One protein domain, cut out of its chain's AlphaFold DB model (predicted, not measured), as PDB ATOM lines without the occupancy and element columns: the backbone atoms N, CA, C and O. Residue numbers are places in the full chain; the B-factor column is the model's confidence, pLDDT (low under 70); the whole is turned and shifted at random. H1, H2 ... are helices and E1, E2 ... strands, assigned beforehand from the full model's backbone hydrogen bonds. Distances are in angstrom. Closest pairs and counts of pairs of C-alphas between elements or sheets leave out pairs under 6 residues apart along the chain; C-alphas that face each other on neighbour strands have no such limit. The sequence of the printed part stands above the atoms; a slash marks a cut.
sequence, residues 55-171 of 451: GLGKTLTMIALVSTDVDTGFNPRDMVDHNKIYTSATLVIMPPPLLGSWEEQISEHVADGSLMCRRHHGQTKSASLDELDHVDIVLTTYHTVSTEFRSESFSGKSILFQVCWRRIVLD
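What this domain is: This is residues 55 to 171 of the 451 residues of the protein "Helicase ATP-binding domain-containing protein" of Coleophoma crateriformis (UniProt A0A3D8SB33). A strongly twisted sheet of four parallel strands makes the core, with H1 and H2 packed over one face of it, and H4 leads away from the end of E3 with H5 touching it. H3, H4 and H5 only graze the sheet. The printed part has 117 residues, with five named helices and four named strands in the order H1 E1 H2 E2 H3 E3 H4 H5 E4; the sheet runs E2 E3 E1 E4, and the class is mixed, helices and strands. It is compact, with a radius of gyration of the C-alphas of 14.2 A, and spans 40 by 35 by 23 A.

How they stand to each other: Begin with the inner strands E1, residues 85 to 94, and E3, residues 137 to 141: N 92 and O 138 are 2.8 A apart, within hydrogen-bond range. Beside E1 find the edge strand E4, residues 163 to 170, with N 164 and O 85 at 2.7 A; E1 bends by 81 degrees at residue 88, and E4 by 82 degrees at residue 166. Beside E3 find the other edge strand E2, residues 117 to 119, with N 139 and O 118 at 2.8 A. H1, residues 58 to 71, and H2, residues 98 to 109, lie on the same face, in two layers, helices on one face of a sheet. H1 lies over E1 at a height over the sheet of 9.9 A, and H2 over E2 and E3 at 10.0 A. They touch at a steep tilt of 58 degrees, the same way, with the C-alphas of Ile 63 and Ile 106 closest at 7.2 A; H1 uses residues 59 to 63 alone, H2 residues 102 to 106 alone. H4, residues 142 to 155, touches H5, residues 159 to 162; their closest C-alphas, Val 145 and Leu 160, are 7.3 A apart. H3, residues 129 to 132, is close to H5 but not clearly touching, with the C-alphas of Leu 129 and Ile 159 closest at 6.3 A. E2, H3 and E3 form a strand-helix-strand unit, two parallel neighbour strands with a helix between, with a right-handed crossover. E1, H2, E2 and E3, H4 H5, E4 are split units, with another strand between their two, both right-handed. Every O i to N i+4 pair is within hydrogen-bond range in H1 and H2, 7 of 10 in H4; H3 and H5 are too short for such a pair.

Where its parts are: Find C-alpha 85 at (-5.892, 75.631, 41.010); from there E1 runs 23.7 A. H1 begins at C-alpha 58, (19.504, 72.351, 27.659), and runs 20.2 A; H4 runs 19.7 A, E4 17.2 A, H2 16.3 A and E3 13.4 A. E2, H3 and H5 are shorter. E4 ends at C-alpha 170, (15.161, 76.152, 37.401).

The domain as a whole: The C-alphas farthest apart, Leu 56 and Phe 154, are 41.9 A apart. The printed part has no cut. H1 to E1 is a long link, residues 72 to 84. Mean pLDDT of the printed part is 83.6; residues 75 to 82, 123, 127 and 152 to 157 are under 70.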
ATOM      1  N   GLY A  55      26.450  74.411  26.339       78.19
ATOM      2  CA  GLY A  55      26.475  74.253  24.878       78.19
ATOM      3  C   GLY A  55      25.728  73.037  24.310       78.19
ATOM      4  O   GLY A  55      25.589  72.943  23.100       78.19
ATOM      5  N   LEU A  56      25.191  72.129  25.134       82.50
ATOM      6  CA  LEU A  56      24.447  70.943  24.654       82.50
ATOM      7  C   LEU A  56      22.927  71.158  24.480       82.50
ATOM      8  O   LEU A  56      22.164  70.193  24.427       82.50
ATOM      9  N   GLY A  57      22.457  72.408  24.421       86.94
ATOM     10  CA  GLY A  57      21.047  72.713  24.128       86.94
ATOM     11  C   GLY A  57      20.061  72.336  25.242       86.94
ATOM     12  O   GLY A  57      18.990  71.793  24.968       86.94
ATOM     13  N   LYS A  58      20.407  72.599  26.512       89.81
ATOM     14  CA  LYS A  58      19.504  72.351  27.659       89.81
ATOM     15  C   LYS A  58      18.196  73.142  27.539       89.81
ATOM     16  O   LYS A  58      17.131  72.569  27.745       89.81
ATOM     17  N   THR A  59      18.283  74.410  27.140       91.56
ATOM     18  CA  THR A  59      17.136  75.294  26.886       91.56
ATOM     19  C   THR A  59      16.203  74.705  25.832       91.56
ATOM     20  O   THR A  59      15.035  74.473  26.119       91.56
ATOM     21  N   LEU A  60      16.732  74.323  24.664       92.12
ATOM     22  CA  LEU A  60      15.944  73.676  23.604       92.12
ATOM     23  C   LEU A  60      15.322  72.350  24.051       92.12
ATOM     24  O   LEU A  60      14.195  72.043  23.682       92.12
ATOM     25  N   THR A  61      16.023  71.581  24.890       91.75
ATOM     26  CA  THR A  61      15.470  70.347  25.468       91.75
ATOM     27  C   THR A  61      14.244  70.637  26.339       91.75
ATOM     28  O   THR A  61      13.291  69.862  26.317       91.75
ATOM     29  N   MET A  62      14.253  71.738  27.099       92.38
ATOM     30  CA  MET A  62      13.098  72.168  27.896       92.38
ATOM     31  C   MET A  62      11.974  72.724  27.022       92.38
ATOM     32  O   MET A  62      10.824  72.369  27.252       92.38
ATOM     33  N   ILE A  63      12.286  73.532  26.005       93.56
ATOM     34  CA  ILE A  63      11.283  74.062  25.067       93.56
ATOM     35  C   ILE A  63      10.560  72.906  24.366       93.56
ATOM     36  O   ILE A  63       9.339  72.840  24.419       93.56
ATOM     37  N   ALA A  64      11.299  71.934  23.821       93.25
ATOM     38  CA  ALA A  64      10.717  70.755  23.176       93.25
ATOM     39  C   ALA A  64       9.841  69.922  24.130       93.25
ATOM     40  O   ALA A  64       8.825  69.357  23.722       93.25
ATOM     41  N   LEU A  65      10.223  69.851  25.408       90.94
ATOM     42  CA  LEU A  65       9.433  69.173  26.430       90.94
ATOM     43  C   LEU A  65       8.092  69.885  26.671       90.94
ATOM     44  O   LEU A  65       7.073  69.209  26.756       90.94
ATOM     45  N   VAL A  66       8.077  71.222  26.716       91.88
ATOM     46  CA  VAL A  66       6.832  72.005  26.811       91.88
ATOM     47  C   VAL A  66       5.989  71.856  25.544       91.88
ATOM     48  O   VAL A  66       4.792  71.608  25.649       91.88
ATOM     49  N   SER A  67       6.594  71.924  24.353       91.94
ATOM     50  CA  SER A  67       5.880  71.705  23.084       91.94
ATOM     51  C   SER A  67       5.167  70.352  23.048       91.94
ATOM     52  O   SER A  67       4.039  70.262  22.577       91.94
ATOM     53  N   THR A  68       5.784  69.312  23.616       90.50
ATOM     54  CA  THR A  68       5.173  67.976  23.686       90.50
ATOM     55  C   THR A  68       3.892  67.971  24.534       90.50
ATOM     56  O   THR A  68       2.936  67.274  24.193       90.50
ATOM     57  N   ASP A  69       3.835  68.747  25.625       88.00
ATOM     58  CA  ASP A  69       2.618  68.863  26.447       88.00
ATOM     59  C   ASP A  69       1.472  69.523  25.656       88.00
ATOM     60  O   ASP A  69       0.321  69.094  25.758       88.00
ATOM     61  N   VAL A  70       1.792  70.539  24.847       86.56
ATOM     62  CA  VAL A  70       0.820  71.253  24.003       86.56
ATOM     63  C   VAL A  70       0.287  70.340  22.897       86.56
ATOM     64  O   VAL A  70      -0.928  70.216  22.743       86.56
ATOM     65  N   ASP A  71       1.170  69.624  22.195       85.81
ATOM     66  CA  ASP A  71       0.795  68.701  21.113       85.81
ATOM     67  C   ASP A  71      -0.078  67.536  21.602       85.81
ATOM     68  O   ASP A  71      -0.980  67.075  20.901       85.81
ATOM     69  N   THR A  72       0.181  67.048  22.818       84.00
ATOM     70  CA  THR A  72      -0.597  65.958  23.430       84.00
ATOM     71  C   THR A  72      -1.912  66.430  24.052       84.00
ATOM     72  O   THR A  72      -2.722  65.595  24.459       84.00
ATOM     73  N   GLY A  73      -2.161  67.744  24.096       77.62
ATOM     74  CA  GLY A  73      -3.382  68.326  24.647       77.62
ATOM     75  C   GLY A  73      -3.522  68.119  26.156       77.62
ATOM     76  O   GLY A  73      -4.637  67.904  26.638       77.62
ATOM     77  N   PHE A  74      -2.409  68.145  26.899       73.38
ATOM     78  CA  PHE A  74      -2.406  67.927  28.345       73.38
ATOM     79  C   PHE A  74      -3.404  68.859  29.058       73.38
ATOM     80  O   PHE A  74      -3.288  70.084  28.983       73.38
ATOM     81  N   ASN A  75      -4.364  68.286  29.797       67.94
ATOM     82  CA  ASN A  75      -5.349  69.053  30.556       67.94
ATOM     83  C   ASN A  75      -5.137  68.887  32.074       67.94
ATOM     84  O   ASN A  75      -5.298  67.787  32.604       67.94
ATOM     85  N   PRO A  76      -4.844  69.969  32.820       64.25
ATOM     86  CA  PRO A  76      -4.646  69.904  34.269       64.25
ATOM     87  C   PRO A  76      -5.887  69.463  35.062       64.25
ATOM     88  O   PRO A  76      -5.769  69.104  36.233       64.25
ATOM     89  N   ARG A  77      -7.083  69.494  34.450       55.44
ATOM     90  CA  ARG A  77      -8.353  69.109  35.092       55.44
ATOM     91  C   ARG A  77      -8.460  67.621  35.431       55.44
ATOM     92  O   ARG A  77      -9.343  67.258  36.202       55.44
ATOM     93  N   ASP A  78      -7.548  66.795  34.928       54.72
ATOM     94  CA  ASP A  78      -7.465  65.371  35.266       54.72
ATOM     95  C   ASP A  78      -6.717  65.112  36.596       54.72
ATOM     96  O   ASP A  78      -6.570  63.965  37.022       54.72
ATOM     97  N   MET A  79      -6.240  66.163  37.287       59.12
ATOM     98  CA  MET A  79      -5.517  66.051  38.561       59.12
ATOM     99  C   MET A  79      -6.450  66.051  39.791       59.12
ATOM    100  O   MET A  79      -7.416  66.799  39.889       59.12
ATOM    101  N   VAL A  80      -6.121  65.196  40.767       54.53
ATOM    102  CA  VAL A  80      -7.022  64.601  41.785       54.53
ATOM    103  C   VAL A  80      -7.417  65.535  42.956       54.53
ATOM    104  O   VAL A  80      -8.152  65.127  43.851       54.53
ATOM    105  N   ASP A  81      -6.968  66.793  42.990       65.81
ATOM    106  CA  ASP A  81      -7.174  67.691  44.143       65.81
ATOM    107  C   ASP A  81      -8.046  68.907  43.786       65.81
ATOM    108  O   ASP A  81      -7.543  69.933  43.328       65.81
ATOM    109  N   HIS A  82      -9.359  68.808  44.026       63.72
ATOM    110  CA  HIS A  82     -10.332  69.873  43.733       63.72
ATOM    111  C   HIS A  82     -10.109  71.182  44.513       63.72
ATOM    112  O   HIS A  82     -10.717  72.195  44.173       63.72
ATOM    113  N   ASN A  83      -9.252  71.186  45.541       71.19
ATOM    114  CA  ASN A  83      -8.966  72.378  46.344       71.19
ATOM    115  C   ASN A  83      -7.782  73.201  45.820       71.19
ATOM    116  O   ASN A  83      -7.451  74.228  46.413       71.19
ATOM    117  N   LYS A  84      -7.124  72.769  44.737       79.00
ATOM    118  CA  LYS A  84      -5.987  73.478  44.140       79.00
ATOM    119  C   LYS A  84      -6.294  73.911  42.716       79.00
ATOM    120  O   LYS A  84      -6.919  73.189  41.947       79.00
ATOM    121  N   ILE A  85      -5.808  75.096  42.366       82.44
ATOM    122  CA  ILE A  85      -5.892  75.631  41.010       82.44
ATOM    123  C   ILE A  85      -4.681  75.107  40.247       82.44
ATOM    124  O   ILE A  85      -3.555  75.421  40.614       82.44
ATOM    125  N   TYR A  86      -4.894  74.298  39.214       84.81
ATOM    126  CA  TYR A  86      -3.817  73.780  38.370       84.81
ATOM    127  C   TYR A  86      -3.751  74.539  37.047       84.81
ATOM    128  O   TYR A  86      -4.786  74.846  36.457       84.81
ATOM    129  N   THR A  87      -2.535  74.798  36.568       87.56
ATOM    130  CA  THR A  87      -2.276  75.381  35.243       87.56
ATOM    131  C   THR A  87      -1.458  74.418  34.382       87.56
ATOM    132  O   THR A  87      -0.629  73.667  34.899       87.56
ATOM    133  N   SER A  88      -1.688  74.433  33.066       87.19
ATOM    134  CA  SER A  88      -0.871  73.711  32.079       87.19
ATOM    135  C   SER A  88       0.476  74.393  31.838       87.19
ATOM    136  O   SER A  88       1.383  73.767  31.294       87.19
ATOM    137  N   ALA A  89       0.629  75.643  32.284       90.94
ATOM    138  CA  ALA A  89       1.831  76.429  32.080       90.94
ATOM    139  C   ALA A  89       3.053  75.841  32.806       90.94
ATOM    140  O   ALA A  89       2.982  75.345  33.940       90.94
ATOM    141  N   THR A  90       4.211  75.972  32.164       93.31
ATOM    142  CA  THR A  90       5.529  75.710  32.746       93.31
ATOM    143  C   THR A  90       6.129  77.008  33.283       93.31
ATOM    144  O   THR A  90       6.325  77.964  32.536       93.31
ATOM    145  N   LEU A  91       6.474  77.033  34.571       95.19
ATOM    146  CA  LEU A  91       7.211  78.137  35.188       95.19
ATOM    147  C   LEU A  91       8.714  77.920  35.016       95.19
ATOM    148  O   LEU A  91       9.244  76.908  35.477       95.19
ATOM    149  N   VAL A  92       9.415  78.879  34.424       95.31
ATOM    150  CA  VAL A  92      10.875  78.863  34.287       95.31
ATOM    151  C   VAL A  92      11.477  79.979  35.138       95.31
ATOM    152  O   VAL A  92      11.160  81.153  34.959       95.31
ATOM    153  N   ILE A  93      12.351  79.609  36.073       93.25
ATOM    154  CA  ILE A  93      13.022  80.519  37.006       93.25
ATOM    155  C   ILE A  93      14.505  80.587  36.636       93.25
ATOM    156  O   ILE A  93      15.179  79.560  36.613       93.25
ATOM    157  N   MET A  94      15.021  81.787  36.369       89.12
ATOM    158  CA  MET A  94      16.382  81.984  35.849       89.12
ATOM    159  C   MET A  94      17.058  83.260  36.382       89.12
ATOM    160  O   MET A  94      16.398  84.113  36.985       89.12
ATOM    161  N   PRO A  95      18.380  83.436  36.197       84.31
ATOM    162  CA  PRO A  95      19.030  84.729  36.388       84.31
ATOM    163  C   PRO A  95      18.453  85.788  35.428       84.31
ATOM    164  O   PRO A  95      18.170  85.456  34.276       84.31
ATOM    165  N   PRO A  96      18.323  87.065  35.845       78.44
ATOM    166  CA  PRO A  96      17.722  88.116  35.016       78.44
ATOM    167  C   PRO A  96      18.297  88.257  33.592       78.44
ATOM    168  O   PRO A  96      17.498  88.398  32.666       78.44
ATOM    169  N   PRO A  97      19.627  88.149  33.360       79.69
ATOM    170  CA  PRO A  97      20.192  88.262  32.012       79.69
ATOM    171  C   PRO A  97      19.697  87.204  31.017       79.69
ATOM    172  O   PRO A  97      19.794  87.420  29.815       79.69
ATOM    173  N   LEU A  98      19.174  86.067  31.495       83.56
ATOM    174  CA  LEU A  98      18.719  84.974  30.633       83.56
ATOM    175  C   LEU A  98      17.272  85.133  30.155       83.56
ATOM    176  O   LEU A  98      16.875  84.401  29.252       83.56
ATOM    177  N   LEU A  99      16.494  86.078  30.705       85.81
ATOM    178  CA  LEU A  99      15.093  86.281  30.305       85.81
ATOM    179  C   LEU A  99      14.970  86.529  28.797       85.81
ATOM    180  O   LEU A  99      14.213  85.839  28.122       85.81
ATOM    181  N   GLY A 100      15.761  87.471  28.272       87.50
ATOM    182  CA  GLY A 100      15.767  87.786  26.841       87.50
ATOM    183  C   GLY A 100      16.289  86.628  25.990       87.50
ATOM    184  O   GLY A 100      15.716  86.330  24.950       87.50
ATOM    185  N   SER A 101      17.320  85.919  26.462       88.75
ATOM    186  CA  SER A 101      17.855  84.750  25.755       88.75
ATOM    187  C   SER A 101      16.828  83.625  25.629       88.75
ATOM    188  O   SER A 101      16.773  82.965  24.600       88.75
ATOM    189  N   TRP A 102      15.996  83.391  26.646       93.06
ATOM    190  CA  TRP A 102      14.923  82.399  26.559       93.06
ATOM    191  C   TRP A 102      13.839  82.798  25.559       93.06
ATOM    192  O   TRP A 102      13.406  81.956  24.777       93.06
ATOM    193  N   GLU A 103      13.424  84.064  25.559       93.06
ATOM    194  CA  GLU A 103      12.453  84.583  24.589       93.06
ATOM    195  C   GLU A 103      12.973  84.456  23.149       93.06
ATOM    196  O   GLU A 103      12.246  83.972  22.284       93.06
ATOM    197  N   GLU A 104      14.244  84.797  22.914       93.06
ATOM    198  CA  GLU A 104      14.909  84.655  21.613       93.06
ATOM    199  C   GLU A 104      14.972  83.191  21.157       93.06
ATOM    200  O   GLU A 104      14.634  82.875  20.019       93.06
ATOM    201  N   GLN A 105      15.338  82.268  22.054       94.69
ATOM    202  CA  GLN A 105      15.384  80.840  21.730       94.69
ATOM    203  C   GLN A 105      13.998  80.269  21.409       94.69
ATOM    204  O   GLN A 105      13.884  79.387  20.559       94.69
ATOM    205  N   ILE A 106      12.938  80.762  22.055       94.44
ATOM    206  CA  ILE A 106      11.565  80.383  21.707       94.44
ATOM    207  C   ILE A 106      11.205  80.945  20.328       94.44
ATOM    208  O   ILE A 106      10.720  80.186  19.493       94.44
ATOM    209  N   SER A 107      11.482  82.223  20.047       93.44
ATOM    210  CA  SER A 107      11.125  82.828  18.756       93.44
ATOM    211  C   SER A 107      11.921  82.273  17.572       93.44
ATOM    212  O   SER A 107      11.418  82.248  16.456       93.44
ATOM    213  N   GLU A 108      13.166  81.845  17.788       94.81
ATOM    214  CA  GLU A 108      14.011  81.276  16.729       94.81
ATOM    215  C   GLU A 108      13.627  79.826  16.387       94.81
ATOM    216  O   GLU A 108      13.712  79.414  15.229       94.81
ATOM    217  N   HIS A 109      13.214  79.038  17.385       94.25
ATOM    218  CA  HIS A 109      13.071  77.586  17.238       94.25
ATOM    219  C   HIS A 109      11.630  77.070  17.270       94.25
ATOM    220  O   HIS A 109      11.416  75.877  17.039       94.25
ATOM    221  N   VAL A 110      10.645  77.929  17.539       93.69
ATOM    222  CA  VAL A 110       9.225  77.565  17.600       93.69
ATOM    223  C   VAL A 110       8.449  78.366  16.558       93.69
ATOM    224  O   VAL A 110       8.675  79.558  16.391       93.69
ATOM    225  N   ALA A 111       7.525  77.713  15.847       91.75
ATOM    226  CA  ALA A 111       6.675  78.393  14.875       91.75
ATOM    227  C   ALA A 111       5.741  79.409  15.555       91.75
ATOM    228  O   ALA A 111       5.175  79.128  16.617       91.75
ATOM    229  N   ASP A 112       5.544  80.559  14.910       88.00
ATOM    230  CA  ASP A 112       4.747  81.669  15.438       88.00
ATOM    231  C   ASP A 112       3.372  81.213  15.948       88.00
ATOM    232  O   ASP A 112       2.611  80.543  15.249       88.00
ATOM    233  N   GLY A 113       3.056  81.581  17.193       84.12
ATOM    234  CA  GLY A 113       1.783  81.260  17.844       84.12
ATOM    235  C   GLY A 113       1.632  79.814  18.333       84.12
ATOM    236  O   GLY A 113       0.577  79.488  18.868       84.12
ATOM    237  N   SER A 114       2.652  78.959  18.185       88.19
ATOM    238  CA  SER A 114       2.589  77.554  18.639       88.19
ATOM    239  C   SER A 114       2.924  77.376  20.123       88.19
ATOM    240  O   SER A 114       2.487  76.405  20.730       88.19
ATOM    241  N   LEU A 115       3.701  78.296  20.705       91.50
ATOM    242  CA  LEU A 115       3.932  78.381  22.147       91.50
ATOM    243  C   LEU A 115       3.773  79.822  22.618       91.50
ATOM    244  O   LEU A 115       4.469  80.724  22.149       91.50
ATOM    245  N   MET A 116       2.891  80.026  23.589       91.50
ATOM    246  CA  MET A 116       2.653  81.321  24.209       91.50
ATOM    247  C   MET A 116       3.541  81.490  25.441       91.50
ATOM    248  O   MET A 116       3.348  80.846  26.474       91.50
ATOM    249  N   CYS A 117       4.516  82.391  25.335       92.69
ATOM    250  CA  CYS A 117       5.448  82.724  26.407       92.69
ATOM    251  C   CYS A 117       5.132  84.100  27.009       92.69
ATOM    252  O   CYS A 117       4.887  85.063  26.279       92.69
ATOM    253  N   ARG A 118       5.175  84.215  28.343       91.81
ATOM    254  CA  ARG A 118       5.011  85.487  29.056       91.81
ATOM    255  C   ARG A 118       6.089  85.702  30.107       91.81
ATOM    256  O   ARG A 118       6.450  84.799  30.856       91.81
ATOM    257  N   ARG A 119       6.559  86.941  30.207       92.31
ATOM    258  CA  ARG A 119       7.486  87.390  31.244       92.31
ATOM    259  C   ARG A 119       6.718  87.842  32.486       92.31
ATOM    260  O   ARG A 119       5.888  88.732  32.397       92.31
ATOM    261  N   HIS A 120       7.050  87.285  33.648       90.69
ATOM    262  CA  HIS A 120       6.578  87.715  34.967       90.69
ATOM    263  C   HIS A 120       7.733  88.358  35.744       90.69
ATOM    264  O   HIS A 120       8.369  87.733  36.598       90.69
ATOM    265  N   HIS A 121       8.061  89.604  35.393       83.62
ATOM    266  CA  HIS A 121       9.153  90.375  36.000       83.62
ATOM    267  C   HIS A 121       8.914  91.891  35.864       83.62
ATOM    268  O   HIS A 121       8.288  92.341  34.903       83.62
ATOM    269  N   GLY A 122       9.410  92.689  36.818       75.50
ATOM    270  CA  GLY A 122       9.304  94.155  36.783       75.50
ATOM    271  C   GLY A 122       7.863  94.664  36.647       75.50
ATOM    272  O   GLY A 122       6.980  94.252  37.398       75.50
ATOM    273  N   GLN A 123       7.627  95.551  35.678       69.81
ATOM    274  CA  GLN A 123       6.298  96.104  35.372       69.81
ATOM    275  C   GLN A 123       5.408  95.153  34.556       69.81
ATOM    276  O   GLN A 123       4.203  95.353  34.489       69.81
ATOM    277  N   THR A 124       5.987  94.106  33.958       75.31
ATOM    278  CA  THR A 124       5.267  93.123  33.120       75.31
ATOM    279  C   THR A 124       4.668  91.962  33.913       75.31
ATOM    280  O   THR A 124       4.224  90.980  33.335       75.31
ATOM    281  N   LYS A 125       4.674  92.044  35.247       79.38
ATOM    282  CA  LYS A 125       4.111  91.006  36.117       79.38
ATOM    283  C   LYS A 125       2.619  90.830  35.864       79.38
ATOM    284  O   LYS A 125       1.880  91.812  35.826       79.38
ATOM    285  N   SER A 126       2.194  89.577  35.786       77.00
ATOM    286  CA  SER A 126       0.784  89.243  35.665       77.00
ATOM    287  C   SER A 126       0.033  89.570  36.949       77.00
ATOM    288  O   SER A 126       0.493  89.259  38.054       77.00
ATOM    289  N   ALA A 127      -1.113  90.233  36.792       69.06
ATOM    290  CA  ALA A 127      -1.888  90.776  37.903       69.06
ATOM    291  C   ALA A 127      -3.056  89.870  38.313       69.06
ATOM    292  O   ALA A 127      -3.509  89.945  39.459       69.06
ATOM    293  N   SER A 128      -3.542  89.017  37.406       77.81
ATOM    294  CA  SER A 128      -4.635  88.075  37.664       77.81
ATOM    295  C   SER A 128      -4.346  86.668  37.136       77.81
ATOM    296  O   SER A 128      -3.460  86.455  36.311       77.81
ATOM    297  N   LEU A 129      -5.112  85.693  37.636       79.50
ATOM    298  CA  LEU A 129      -5.038  84.300  37.194       79.50
ATOM    299  C   LEU A 129      -5.584  84.097  35.778       79.50
ATOM    300  O   LEU A 129      -5.086  83.224  35.079       79.50
ATOM    301  N   ASP A 130      -6.537  84.924  35.341       80.56
ATOM    302  CA  ASP A 130      -7.111  84.862  33.987       80.56
ATOM    303  C   ASP A 130      -6.050  85.129  32.909       80.56
ATOM    304  O   ASP A 130      -6.164  84.684  31.774       80.56
ATOM    305  N   GLU A 131      -4.971  85.834  33.257       81.94
ATOM    306  CA  GLU A 131      -3.847  86.023  32.345       81.94
ATOM    307  C   GLU A 131      -3.080  84.721  32.082       81.94
ATOM    308  O   GLU A 131      -2.399  84.624  31.066       81.94
ATOM    309  N   LEU A 132      -3.165  83.715  32.957       83.31
ATOM    310  CA  LEU A 132      -2.535  82.414  32.722       83.31
ATOM    311  C   LEU A 132      -3.308  81.557  31.716       83.31
ATOM    312  O   LEU A 132      -2.777  80.536  31.269       83.31
ATOM    313  N   ASP A 133      -4.521  81.963  31.332       81.31
ATOM    314  CA  ASP A 133      -5.259  81.282  30.279       81.31
ATOM    315  C   ASP A 133      -4.498  81.408  28.954       81.31
ATOM    316  O   ASP A 133      -4.075  82.491  28.542       81.31
ATOM    317  N   HIS A 134      -4.322  80.271  28.279       82.94
ATOM    318  CA  HIS A 134      -3.591  80.164  27.012       82.94
ATOM    319  C   HIS A 134      -2.105  80.564  27.082       82.94
ATOM    320  O   HIS A 134      -1.527  80.927  26.059       82.94
ATOM    321  N   VAL A 135      -1.480  80.508  28.263       90.94
ATOM    322  CA  VAL A 135      -0.025  80.659  28.417       90.94
ATOM    323  C   VAL A 135       0.613  79.293  28.648       90.94
ATOM    324  O   VAL A 135       0.227  78.568  29.563       90.94
ATOM    325  N   ASP A 136       1.637  78.969  27.861       92.88
ATOM    326  CA  ASP A 136       2.365  77.699  27.957       92.88
ATOM    327  C   ASP A 136       3.633  77.835  28.807       92.88
ATOM    328  O   ASP A 136       4.027  76.904  29.514       92.88
ATOM    329  N   ILE A 137       4.282  79.005  28.759       94.88
ATOM    330  CA  ILE A 137       5.542  79.278  29.459       94.88
ATOM    331  C   ILE A 137       5.463  80.615  30.196       94.88
ATOM    332  O   ILE A 137       5.169  81.651  29.601       94.88
ATOM    333  N   VAL A 138       5.803  80.606  31.486       95.38
ATOM    334  CA  VAL A 138       5.988  81.816  32.295       95.38
ATOM    335  C   VAL A 138       7.453  81.933  32.701       95.38
ATOM    336  O   VAL A 138       7.982  81.058  33.382       95.38
ATOM    337  N   LEU A 139       8.110  83.021  32.303       95.19
ATOM    338  CA  LEU A 139       9.510  83.305  32.621       95.19
ATOM    339  C   LEU A 139       9.604  84.260  33.807       95.19
ATOM    340  O   LEU A 139       9.009  85.337  33.795       95.19
ATOM    341  N   THR A 140      10.381  83.912  34.824       93.50
ATOM    342  CA  THR A 140      10.603  84.778  35.986       93.50
ATOM    343  C   THR A 140      12.017  84.632  36.539       93.50
ATOM    344  O   THR A 140      12.815  83.813  36.081       93.50
ATOM    345  N   THR A 141      12.349  85.442  37.541       88.75
ATOM    346  CA  THR A 141      13.671  85.443  38.168       88.75
ATOM    347  C   THR A 141      13.630  84.897  39.586       88.75
ATOM    348  O   THR A 141      12.626  85.036  40.286       88.75
ATOM    349  N   TYR A 142      14.748  84.330  40.053       85.19
ATOM    350  CA  TYR A 142      14.885  83.890  41.453       85.19
ATOM    351  C   TYR A 142      14.555  85.008  42.445       85.19
ATOM    352  O   TYR A 142      13.904  84.774  43.463       85.19
ATOM    353  N   HIS A 143      14.968  86.234  42.115       78.12
ATOM    354  CA  HIS A 143      14.601  87.427  42.860       78.12
ATOM    355  C   HIS A 143      13.079  87.566  42.966       78.12
ATOM    356  O   HIS A 143      12.552  87.728  44.064       78.12
ATOM    357  N   THR A 144      12.380  87.517  41.828       84.44
ATOM    358  CA  THR A 144      10.940  87.807  41.742       84.44
ATOM    359  C   THR A 144      10.138  86.804  42.553       84.44
ATOM    360  O   THR A 144       9.272  87.181  43.337       84.44
ATOM    361  N   VAL A 145      10.509  85.528  42.449       88.62
ATOM    362  CA  VAL A 145       9.951  84.456  43.278       88.62
ATOM    363  C   VAL A 145      10.201  84.742  44.761       88.62
ATOM    364  O   VAL A 145       9.282  84.653  45.570       88.62
ATOM    365  N   SER A 146      11.423  85.133  45.142       84.12
ATOM    366  CA  SER A 146      11.754  85.410  46.544       84.12
ATOM    367  C   SER A 146      11.009  86.613  47.125       84.12
ATOM    368  O   SER A 146      10.696  86.592  48.317       84.12
ATOM    369  N   THR A 147      10.791  87.680  46.354       79.25
ATOM    370  CA  THR A 147      10.073  88.869  46.836       79.25
ATOM    371  C   THR A 147       8.582  88.595  46.957       79.25
ATOM    372  O   THR A 147       7.975  88.946  47.971       79.25
ATOM    373  N   GLU A 148       8.008  87.883  45.992       84.50
ATOM    374  CA  GLU A 148       6.593  87.517  46.007       84.50
ATOM    375  C   GLU A 148       6.254  86.466  47.066       84.50
ATOM    376  O   GLU A 148       5.217  86.578  47.710       84.50
ATOM    377  N   PHE A 149       7.155  85.524  47.351       84.19
ATOM    378  CA  PHE A 149       6.965  84.565  48.446       84.19
ATOM    379  C   PHE A 149       6.842  85.261  49.808       84.19
ATOM    380  O   PHE A 149       6.051  84.891  50.674       84.19
ATOM    381  N   ARG A 150       7.630  86.322  50.016       75.06
ATOM    382  CA  ARG A 150       7.583  87.093  51.265       75.06
ATOM    383  C   ARG A 150       6.318  87.920  51.361       75.06
ATOM    384  O   ARG A 150       5.735  87.986  52.438       75.06
ATOM    385  N   SER A 151       5.898  88.546  50.266       70.19
ATOM    386  CA  SER A 151       4.668  89.339  50.240       70.19
ATOM    387  C   SER A 151       3.408  88.470  50.295       70.19
ATOM    388  O   SER A 151       2.374  88.939  50.779       70.19
ATOM    389  N   GLU A 152       3.481  87.205  49.872       66.50
ATOM    390  CA  GLU A 152       2.404  86.222  50.008       66.50
ATOM    391  C   GLU A 152       2.014  86.037  51.477       66.50
ATOM    392  O   GLU A 152       0.829  86.088  51.800       66.50
ATOM    393  N   SER A 153       2.999  85.967  52.379       58.88
ATOM    394  CA  SER A 153       2.770  85.853  53.830       58.88
ATOM    395  C   SER A 153       1.952  87.016  54.418       58.88
ATOM    396  O   SER A 153       1.385  86.880  55.499       58.88
ATOM    397  N   PHE A 154       1.880  88.154  53.717       50.91
ATOM    398  CA  PHE A 154       1.152  89.349  54.152       50.91
ATOM    399  C   PHE A 154      -0.119  89.631  53.340       50.91
ATOM    400  O   PHE A 154      -1.065  90.196  53.883       50.91
ATOM    401  N   SER A 155      -0.149  89.288  52.047       58.69
ATOM    402  CA  SER A 155      -1.216  89.699  51.121       58.69
ATOM    403  C   SER A 155      -1.914  88.551  50.389       58.69
ATOM    404  O   SER A 155      -3.024  88.763  49.905       58.69
ATOM    405  N   GLY A 156      -1.296  87.365  50.299       59.31
ATOM    406  CA  GLY A 156      -1.850  86.172  49.645       59.31
ATOM    407  C   GLY A 156      -2.158  86.310  48.146       59.31
ATOM    408  O   GLY A 156      -3.014  85.586  47.644       59.31
ATOM    409  N   LYS A 157      -1.536  87.261  47.427       69.50
ATOM    410  CA  LYS A 157      -1.967  87.676  46.072       69.50
ATOM    411  C   LYS A 157      -1.066  87.285  44.895       69.50
ATOM    412  O   LYS A 157      -1.427  87.590  43.764       69.50
ATOM    413  N   SER A 158       0.092  86.665  45.114       83.38
ATOM    414  CA  SER A 158       0.979  86.328  43.991       83.38
ATOM    415  C   SER A 158       0.464  85.108  43.232       83.38
ATOM    416  O   SER A 158       0.287  84.035  43.810       83.38
ATOM    417  N   ILE A 159       0.304  85.260  41.916       86.62
ATOM    418  CA  ILE A 159      -0.081  84.164  41.024       86.62
ATOM    419  C   ILE A 159       0.897  82.983  41.099       86.62
ATOM    420  O   ILE A 159       0.485  81.843  40.922       86.62
ATOM    421  N   LEU A 160       2.176  83.236  41.422       89.62
ATOM    422  CA  LEU A 160       3.227  82.216  41.447       89.62
ATOM    423  C   LEU A 160       2.977  81.136  42.501       89.62
ATOM    424  O   LEU A 160       3.409  79.999  42.310       89.62
ATOM    425  N   PHE A 161       2.274  81.491  43.576       89.00
ATOM    426  CA  PHE A 161       2.029  80.620  44.726       89.00
ATOM    427  C   PHE A 161       0.554  80.226  44.889       89.00
ATOM    428  O   PHE A 161       0.246  79.279  45.609       89.00
ATOM    429  N   GLN A 162      -0.359  80.887  44.169       86.00
ATOM    430  CA  GLN A 162      -1.784  80.536  44.143       86.00
ATOM    431  C   GLN A 162      -2.102  79.313  43.272       86.00
ATOM    432  O   GLN A 162      -3.138  78.677  43.475       86.00
ATOM    433  N   VAL A 163      -1.238  78.986  42.304       86.94
ATOM    434  CA  VAL A 163      -1.461  77.887  41.356       86.94
ATOM    435  C   VAL A 163      -0.437  76.769  41.497       86.94
ATOM    436  O   VAL A 163       0.721  76.962  41.865       86.94
ATOM    437  N   CYS A 164      -0.871  75.570  41.140       87.38
ATOM    438  CA  CYS A 164      -0.031  74.411  40.928       87.38
ATOM    439  C   CYS A 164       0.389  74.358  39.460       87.38
ATOM    440  O   CYS A 164      -0.403  74.034  38.575       87.38
ATOM    441  N   TRP A 165       1.654  74.684  39.222       90.19
ATOM    442  CA  TRP A 165       2.289  74.628  37.912       90.19
ATOM    443  C   TRP A 165       2.410  73.193  37.397       90.19
ATOM    444  O   TRP A 165       2.775  72.295  38.165       90.19
ATOM    445  N   ARG A 166       2.209  72.992  36.087       87.25
ATOM    446  CA  ARG A 166       2.497  71.719  35.405       87.25
ATOM    447  C   ARG A 166       3.946  71.302  35.630       87.25
ATOM    448  O   ARG A 166       4.226  70.161  35.998       87.25
ATOM    449  N   ARG A 167       4.864  72.249  35.439       89.75
ATOM    450  CA  ARG A 167       6.305  72.050  35.593       89.75
ATOM    451  C   ARG A 167       6.947  73.320  36.138       89.75
ATOM    452  O   ARG A 167       6.556  74.423  35.773       89.75
ATOM    453  N   ILE A 168       7.951  73.147  36.994       91.62
ATOM    454  CA  ILE A 168       8.852  74.223  37.415       91.62
ATOM    455  C   ILE A 168      10.253  73.850  36.940       91.62
ATOM    456  O   ILE A 168      10.775  72.801  37.323       91.62
ATOM    457  N   VAL A 169      10.842  74.700  36.108       91.50
ATOM    458  CA  VAL A 169      12.204  74.581  35.592       91.50
ATOM    459  C   VAL A 169      13.053  75.641  36.278       91.50
ATOM    460  O   VAL A 169      12.719  76.820  36.248       91.50
ATOM    461  N   LEU A 170      14.149  75.226  36.902       90.25
ATOM    462  CA  LEU A 170      15.161  76.152  37.401       90.25
ATOM    463  C   LEU A 170      16.309  76.138  36.391       90.25
ATOM    464  O   LEU A 170      16.823  75.057  36.122       90.25
ATOM    465  N   ASP A 171      16.667  77.283  35.811       84.31
ATOM    466  CA  ASP A 171      17.799  77.429  34.888       84.31
ATOM    467  C   ASP A 171      18.970  78.141  35.568       84.31
ATOM    468  O   ASP A 171      18.769  79.042  36.390       84.31
TER     469      ASP A 171